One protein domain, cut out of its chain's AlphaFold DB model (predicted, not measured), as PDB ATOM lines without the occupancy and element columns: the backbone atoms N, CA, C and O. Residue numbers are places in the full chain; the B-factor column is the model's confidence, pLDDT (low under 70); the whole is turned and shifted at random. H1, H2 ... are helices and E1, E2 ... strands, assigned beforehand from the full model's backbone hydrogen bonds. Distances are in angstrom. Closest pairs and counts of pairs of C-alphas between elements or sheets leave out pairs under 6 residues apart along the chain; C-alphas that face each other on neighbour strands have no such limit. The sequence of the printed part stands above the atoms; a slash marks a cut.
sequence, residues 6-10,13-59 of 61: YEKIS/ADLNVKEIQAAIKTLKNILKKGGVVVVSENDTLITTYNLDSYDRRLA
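This is residues 6 to 10 and 13 to 59 of the 61 residues of an uncharacterized protein of Psychrobacter sp. Cmf 22.2 (UniProt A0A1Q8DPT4). Picture a long helix, H2, and a two-stranded hairpin, E1 and E2, set end to end at an angle, with no part packed over the helix's first residues: residues 13 to 28 and the hairpin's tip, residues 40 to 45, stick out. The short helix H1 lies beyond the cut near the far end of this line, and a tail without a named element follows E2. The printed part has 52 residues, with two named helices and two named strands that follow along the chain as H1, H2, E1, E2; the sheet, E1 - E2, is antiparallel and the class is mixed, helices and strands. The whole is extended and flat, with a radius of gyration of the C-alphas of 17.0 A and spans of 50 by 30 by 14 A.

Start at H1, residues 6 to 10, which is apart from H2, residues 17 to 33. In both helices every O i to N i+4 pair is within hydrogen-bond range. A tight link of 2 residues leads from H2 to E1, residues 36 to 41, and another leads on to E2, residues 44 to 49. These antiparallel strands form a hairpin, at 164 degrees between directions; look for N 37 and O 48, 2.8 A apart, and N 41 and O 44, 2.9 A. H2 and E2 are apart.

Find C-alpha 6 at (-18.590, -31.981, 47.106), where H1 begins its 6.4 A. H2 runs 24.4 A from C-alpha 17 at (-10.563, -45.169, 46.434). E1 measures 16.1 A and E2 16.2 A, ending at C-alpha 49, (-10.717, -31.611, 17.432).

The C-alphas farthest apart are those of Ala 13 and Asp 43, 50.5 A. Residues 11 to 12 are not printed, and C-alphas 10 and 13 are 7.8 A apart across the cut. Mean pLDDT of the printed part is 70.8; 29 residues are under 70, among them 6 to 10, 30 to 38 and 49 to 56.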
ATOM      1  N   TYR A   6     -19.001 -33.382  46.949       59.69
ATOM      2  CA  TYR A   6     -18.590 -31.981  47.106       59.69
ATOM      3  C   TYR A   6     -18.309 -31.611  48.566       59.69
ATOM      4  O   TYR A   6     -17.288 -30.993  48.858       59.69
ATOM      5  N   GLU A   7     -19.174 -32.043  49.485       62.03
ATOM      6  CA  GLU A   7     -19.066 -31.718  50.912       62.03
ATOM      7  C   GLU A   7     -17.823 -32.362  51.538       62.03
ATOM      8  O   GLU A   7     -17.132 -31.729  52.334       62.03
ATOM      9  N   LYS A   8     -17.486 -33.587  51.110       64.50
ATOM     10  CA  LYS A   8     -16.273 -34.297  51.548       64.50
ATOM     11  C   LYS A   8     -14.982 -33.615  51.100       64.50
ATOM     12  O   LYS A   8     -14.033 -33.545  51.876       64.50
ATOM     13  N   ILE A   9     -14.951 -33.110  49.863       63.78
ATOM     14  CA  ILE A   9     -13.792 -32.386  49.324       63.78
ATOM     15  C   ILE A   9     -13.585 -31.086  50.110       63.78
ATOM     16  O   ILE A   9     -12.470 -30.803  50.535       63.78
ATOM     17  N   SER A  10     -14.659 -30.328  50.362       62.06
ATOM     18  CA  SER A  10     -14.581 -29.083  51.138       62.06
ATOM     19  C   SER A  10     -14.224 -29.297  52.610       62.06
ATOM     20  O   SER A  10     -13.623 -28.420  53.221       62.06
ATOM     21  N   ALA A  13     -12.140 -34.434  54.037       67.44
ATOM     22  CA  ALA A  13     -12.362 -35.825  54.412       67.44
ATOM     23  C   ALA A  13     -11.730 -36.763  53.374       67.44
ATOM     24  O   ALA A  13     -11.887 -36.547  52.170       67.44
ATOM     25  N   ASP A  14     -11.071 -37.829  53.837       66.25
ATOM     26  CA  ASP A  14     -10.432 -38.811  52.958       66.25
ATOM     27  C   ASP A  14     -11.444 -39.405  51.968       66.25
ATOM     28  O   ASP A  14     -12.443 -40.036  52.335       66.25
ATOM     29  N   LEU A  15     -11.177 -39.192  50.679       67.38
ATOM     30  CA  LEU A  15     -11.974 -39.761  49.603       67.38
ATOM     31  C   LEU A  15     -11.697 -41.260  49.516       67.38
ATOM     32  O   LEU A  15     -10.551 -41.704  49.426       67.38
ATOM     33  N   ASN A  16     -12.760 -42.062  49.481       77.19
ATOM     34  CA  ASN A  16     -12.614 -43.496  49.274       77.19
ATOM     35  C   ASN A  16     -12.036 -43.750  47.866       77.19
ATOM     36  O   ASN A  16     -12.420 -43.086  46.901       77.19
ATOM     37  N   VAL A  17     -11.167 -44.753  47.716       77.94
ATOM     38  CA  VAL A  17     -10.563 -45.169  46.434       77.94
ATOM     39  C   VAL A  17     -11.603 -45.288  45.307       77.94
ATOM     40  O   VAL A  17     -11.339 -44.881  44.175       77.94
ATOM     41  N   LYS A  18     -12.817 -45.774  45.608       79.06
ATOM     42  CA  LYS A  18     -13.917 -45.864  44.627       79.06
ATOM     43  C   LYS A  18     -14.416 -44.497  44.136       79.06
ATOM     44  O   LYS A  18     -14.765 -44.358  42.967       79.06
ATOM     45  N   GLU A  19     -14.454 -43.497  45.012       74.81
ATOM     46  CA  GLU A  19     -14.890 -42.131  44.690       74.81
ATOM     47  C   GLU A  19     -13.841 -41.427  43.818       74.81
ATOM     48  O   GLU A  19     -14.189 -40.806  42.813       74.81
ATOM     49  N   ILE A  20     -12.553 -41.630  44.118       79.19
ATOM     50  CA  ILE A  20     -11.432 -41.139  43.304       79.19
ATOM     51  C   ILE A  20     -11.465 -41.763  41.902       79.19
ATOM     52  O   ILE A  20     -11.376 -41.056  40.899       79.19
ATOM     53  N   GLN A  21     -11.657 -43.082  41.800       77.00
ATOM     54  CA  GLN A  21     -11.770 -43.766  40.506       77.00
ATOM     55  C   GLN A  21     -12.949 -43.245  39.670       77.00
ATOM     56  O   GLN A  21     -12.814 -43.057  38.457       77.00
ATOM     57  N   ALA A  22     -14.093 -42.972  40.304       80.88
ATOM     58  CA  ALA A  22     -15.256 -42.392  39.636       80.88
ATOM     59  C   ALA A  22     -14.989 -40.957  39.142       80.88
ATOM     60  O   ALA A  22     -15.350 -40.617  38.009       80.88
ATOM     61  N   ALA A  23     -14.305 -40.135  39.944       78.44
ATOM     62  CA  ALA A  23     -13.897 -38.787  39.556       78.44
ATOM     63  C   ALA A  23     -12.918 -38.813  38.370       78.44
ATOM     64  O   ALA A  23     -13.152 -38.136  37.370       78.44
ATOM     65  N   ILE A  24     -11.892 -39.671  38.411       79.44
ATOM     66  CA  ILE A  24     -10.936 -39.861  37.305       79.44
ATOM     67  C   ILE A  24     -11.657 -40.273  36.019       79.44
ATOM     68  O   ILE A  24     -11.373 -39.737  34.948       79.44
ATOM     69  N   LYS A  25     -12.608 -41.212  36.098       81.56
ATOM     70  CA  LYS A  25     -13.397 -41.645  34.935       81.56
ATOM     71  C   LYS A  25     -14.209 -40.491  34.343       81.56
ATOM     72  O   LYS A  25     -14.272 -40.346  33.125       81.56
ATOM     73  N   THR A  26     -14.798 -39.659  35.198       76.56
ATOM     74  CA  THR A  26     -15.576 -38.485  34.780       76.56
ATOM     75  C   THR A  26     -14.685 -37.442  34.110       76.56
ATOM     76  O   THR A  26     -14.999 -36.998  33.009       76.56
ATOM     77  N   LEU A  27     -13.528 -37.129  34.701       74.69
ATOM     78  CA  LEU A  27     -12.545 -36.208  34.124       74.69
ATOM     79  C   LEU A  27     -12.018 -36.702  32.773       74.69
ATOM     80  O   LEU A  27     -11.950 -35.927  31.827       74.69
ATOM     81  N   LYS A  28     -11.725 -38.003  32.636       75.44
ATOM     82  CA  LYS A  28     -11.335 -38.603  31.348       75.44
ATOM     83  C   LYS A  28     -12.431 -38.484  30.290       75.44
ATOM     84  O   LYS A  28     -12.123 -38.239  29.129       75.44
ATOM     85  N   ASN A  29     -13.698 -38.638  30.673       72.06
ATOM     86  CA  ASN A  29     -14.824 -38.455  29.757       72.06
ATOM     87  C   ASN A  29     -14.986 -36.992  29.333       72.06
ATOM     88  O   ASN A  29     -15.248 -36.737  28.161       72.06
ATOM     89  N   ILE A  30     -14.811 -36.045  30.259       69.38
ATOM     90  CA  ILE A  30     -14.812 -34.612  29.944       69.38
ATOM     91  C   ILE A  30     -13.658 -34.296  28.996       69.38
ATOM     92  O   ILE A  30     -13.893 -33.670  27.977       69.38
ATOM     93  N   LEU A  31     -12.450 -34.797  29.259       68.50
ATOM     94  CA  LEU A  31     -11.287 -34.594  28.393       68.50
ATOM     95  C   LEU A  31     -11.474 -35.226  27.002       68.50
ATOM     96  O   LEU A  31     -11.085 -34.641  25.999       68.50
ATOM     97  N   LYS A  32     -12.110 -36.403  26.919       66.69
ATOM     98  CA  LYS A  32     -12.467 -37.022  25.632       66.69
ATOM     99  C   LYS A  32     -13.499 -36.213  24.848       66.69
ATOM    100  O   LYS A  32     -13.442 -36.213  23.627       66.69
ATOM    101  N   LYS A  33     -14.452 -35.568  25.530       65.56
ATOM    102  CA  LYS A  33     -15.528 -34.781  24.899       65.56
ATOM    103  C   LYS A  33     -15.180 -33.308  24.689       65.56
ATOM    104  O   LYS A  33     -15.772 -32.671  23.825       65.56
ATOM    105  N   GLY A  34     -14.238 -32.771  25.459       64.62
ATOM    106  CA  GLY A  34     -13.641 -31.447  25.309       64.62
ATOM    107  C   GLY A  34     -12.687 -31.476  24.132       64.62
ATOM    108  O   GLY A  34     -11.475 -31.504  24.294       64.62
ATOM    109  N   GLY A  35     -13.257 -31.608  22.947       61.47
ATOM    110  CA  GLY A  35     -12.515 -31.970  21.763       61.47
ATOM    111  C   GLY A  35     -12.685 -30.961  20.661       61.47
ATOM    112  O   GLY A  35     -12.612 -31.403  19.544       61.47
ATOM    113  N   VAL A  36     -12.934 -29.677  20.915       62.75
ATOM    114  CA  VAL A  36     -12.831 -28.643  19.875       62.75
ATOM    115  C   VAL A  36     -12.072 -27.463  20.461       62.75
ATOM    116  O   VAL A  36     -12.549 -26.810  21.385       62.75
ATOM    117  N   VAL A  37     -10.880 -27.210  19.934       65.69
ATOM    118  CA  VAL A  37     -10.071 -26.030  20.232       65.69
ATOM    119  C   VAL A  37      -9.935 -25.255  18.935       65.69
ATOM    120  O   VAL A  37      -9.386 -25.761  17.955       65.69
ATOM    121  N   VAL A  38     -10.455 -24.033  18.934       65.88
ATOM    122  CA  VAL A  38     -10.325 -23.094  17.824       65.88
ATOM    123  C   VAL A  38      -9.292 -22.055  18.228       65.88
ATOM    124  O   VAL A  38      -9.488 -21.333  19.203       65.88
ATOM    125  N   VAL A  39      -8.190 -21.999  17.491       75.00
ATOM    126  CA  VAL A  39      -7.168 -20.962  17.625       75.00
ATOM    127  C   VAL A  39      -7.250 -20.084  16.384       75.00
ATOM    128  O   VAL A  39      -7.209 -20.589  15.265       75.00
ATOM    129  N   SER A  40      -7.397 -18.779  16.580       64.81
ATOM    130  CA  SER A  40      -7.310 -17.792  15.506       64.81
ATOM    131  C   SER A  40      -6.007 -17.027  15.676       64.81
ATOM    132  O   SER A  40      -5.765 -16.456  16.738       64.81
ATOM    133  N   GLU A  41      -5.164 -17.050  14.649       75.81
ATOM    134  CA  GLU A  41      -3.919 -16.290  14.606       75.81
ATOM    135  C   GLU A  41      -3.856 -15.529  13.278       75.81
ATOM    136  O   GLU A  41      -3.809 -16.126  12.199       75.81
ATOM    137  N   ASN A  42      -3.890 -14.196  13.364       85.25
ATOM    138  CA  ASN A  42      -4.040 -13.292  12.218       85.25
ATOM    139  C   ASN A  42      -5.292 -13.647  11.383       85.25
ATOM    140  O   ASN A  42      -6.391 -13.693  11.929       85.25
ATOM    141  N   ASP A  43      -5.114 -13.950  10.090       82.50
ATOM    142  CA  ASP A  43      -6.171 -14.374   9.156       82.50
ATOM    143  C   ASP A  43      -6.364 -15.901   9.094       82.50
ATOM    144  O   ASP A  43      -7.124 -16.410   8.267       82.50
ATOM    145  N   THR A  44      -5.663 -16.669   9.937       66.62
ATOM    146  CA  THR A  44      -5.726 -18.136   9.919       66.62
ATOM    147  C   THR A  44      -6.541 -18.667  11.092       66.62
ATOM    148  O   THR A  44      -6.309 -18.317  12.251       66.62
ATOM    149  N   LEU A  45      -7.487 -19.560  10.787       79.94
ATOM    150  CA  LEU A  45      -8.293 -20.275  11.770       79.94
ATOM    151  C   LEU A  45      -7.865 -21.744  11.824       79.94
ATOM    152  O   LEU A  45      -8.081 -22.497  10.875       79.94
ATOM    153  N   ILE A  46      -7.294 -22.166  12.948       76.19
ATOM    154  CA  ILE A  46      -6.928 -23.558  13.201       76.19
ATOM    155  C   ILE A  46      -7.964 -24.159  14.144       76.19
ATOM    156  O   ILE A  46      -8.038 -23.813  15.320       76.19
ATOM    157  N   THR A  47      -8.766 -25.088  13.627       71.69
ATOM    158  CA  THR A  47      -9.701 -25.875  14.439       71.69
ATOM    159  C   THR A  47      -9.121 -27.263  14.647       71.69
ATOM    160  O   THR A  47      -9.009 -28.044  13.704       71.69
ATOM    161  N   THR A  48      -8.758 -27.578  15.883       70.25
ATOM    162  CA  THR A  48      -8.345 -28.928  16.270       70.25
ATOM    163  C   THR A  48      -9.475 -29.587  17.023       70.25
ATOM    164  O   THR A  48     -10.098 -28.974  17.890       70.25
ATOM    165  N   TYR A  49      -9.751 -30.839  16.686       67.19
ATOM    166  CA  TYR A  49     -10.717 -31.611  17.432       67.19
ATOM    167  C   TYR A  49     -10.238 -33.025  17.699       67.19
ATOM    168  O   TYR A  49      -9.463 -33.598  16.934       67.19
ATOM    169  N   ASN A  50     -10.688 -33.585  18.817       69.38
ATOM    170  CA  ASN A  50     -10.422 -34.981  19.119       69.38
ATOM    171  C   ASN A  50     -11.383 -35.838  18.292       69.38
ATOM    172  O   ASN A  50     -12.596 -35.667  18.399       69.38
ATOM    173  N   LEU A  51     -10.875 -36.770  17.485       66.50
ATOM    174  CA  LEU A  51     -11.721 -37.640  16.663       66.50
ATOM    175  C   LEU A  51     -12.736 -38.429  17.518       66.50
ATOM    176  O   LEU A  51     -13.878 -38.606  17.110       66.50
ATOM    177  N   ASP A  52     -12.352 -38.806  18.743       68.19
ATOM    178  CA  ASP A  52     -13.222 -39.486  19.715       68.19
ATOM    179  C   ASP A  52     -14.393 -38.617  20.213       68.19
ATOM    180  O   ASP A  52     -15.348 -39.135  20.798       68.19
ATOM    181  N   SER A  53     -14.318 -37.297  20.021       64.19
ATOM    182  CA  SER A  53     -15.389 -36.355  20.365       64.19
ATOM    183  C   SER A  53     -16.424 -36.191  19.245       64.19
ATOM    184  O   SER A  53     -17.515 -35.677  19.495       64.19
ATOM    185  N   TYR A  54     -16.120 -36.672  18.035       67.12
ATOM    186  CA  TYR A  54     -17.014 -36.618  16.884       67.12
ATOM    187  C   TYR A  54     -17.931 -37.850  16.844       67.12
ATOM    188  O   TYR A  54     -17.511 -38.956  16.507       67.12
ATOM    189  N   ASP A  55     -19.219 -37.668  17.154       69.62
ATOM    190  CA  ASP A  55     -20.246 -38.691  16.919       69.62
ATOM    191  C   ASP A  55     -21.010 -38.368  15.633       69.62
ATOM    192  O   ASP A  55     -21.880 -37.495  15.608       69.62
ATOM    193  N   ARG A  56     -20.726 -39.121  14.564       66.88
ATOM    194  CA  ARG A  56     -21.393 -38.980  13.257       66.88
ATOM    195  C   ARG A  56     -22.923 -39.031  13.333       66.88
ATOM    196  O   ARG A  56     -23.584 -38.495  12.456       66.88
ATOM    197  N   ARG A  57     -23.506 -39.675  14.353       73.25
ATOM    198  CA  ARG A  57     -24.968 -39.754  14.523       73.25
ATOM    199  C   ARG A  57     -25.579 -38.422  14.952       73.25
ATOM    200  O   ARG A  57     -26.759 -38.205  14.712       73.25
ATOM    201  N   LEU A  58     -24.797 -37.558  15.597       67.19
ATOM    202  CA  LEU A  58     -25.231 -36.227  16.020       67.19
ATOM    203  C   LEU A  58     -25.111 -35.189  14.895       67.19
ATOM    204  O   LEU A  58     -25.759 -34.156  14.976       67.19
ATOM    205  N   ALA A  59     -24.314 -35.460  13.857       66.56
ATOM    206  CA  ALA A  59     -24.072 -34.528  12.754       66.56
ATOM    207  C   ALA A  59     -25.208 -34.471  11.711       66.56
ATOM    208  O   ALA A  59     -25.291 -33.505  10.963       66.56
TER     209      ALA A  59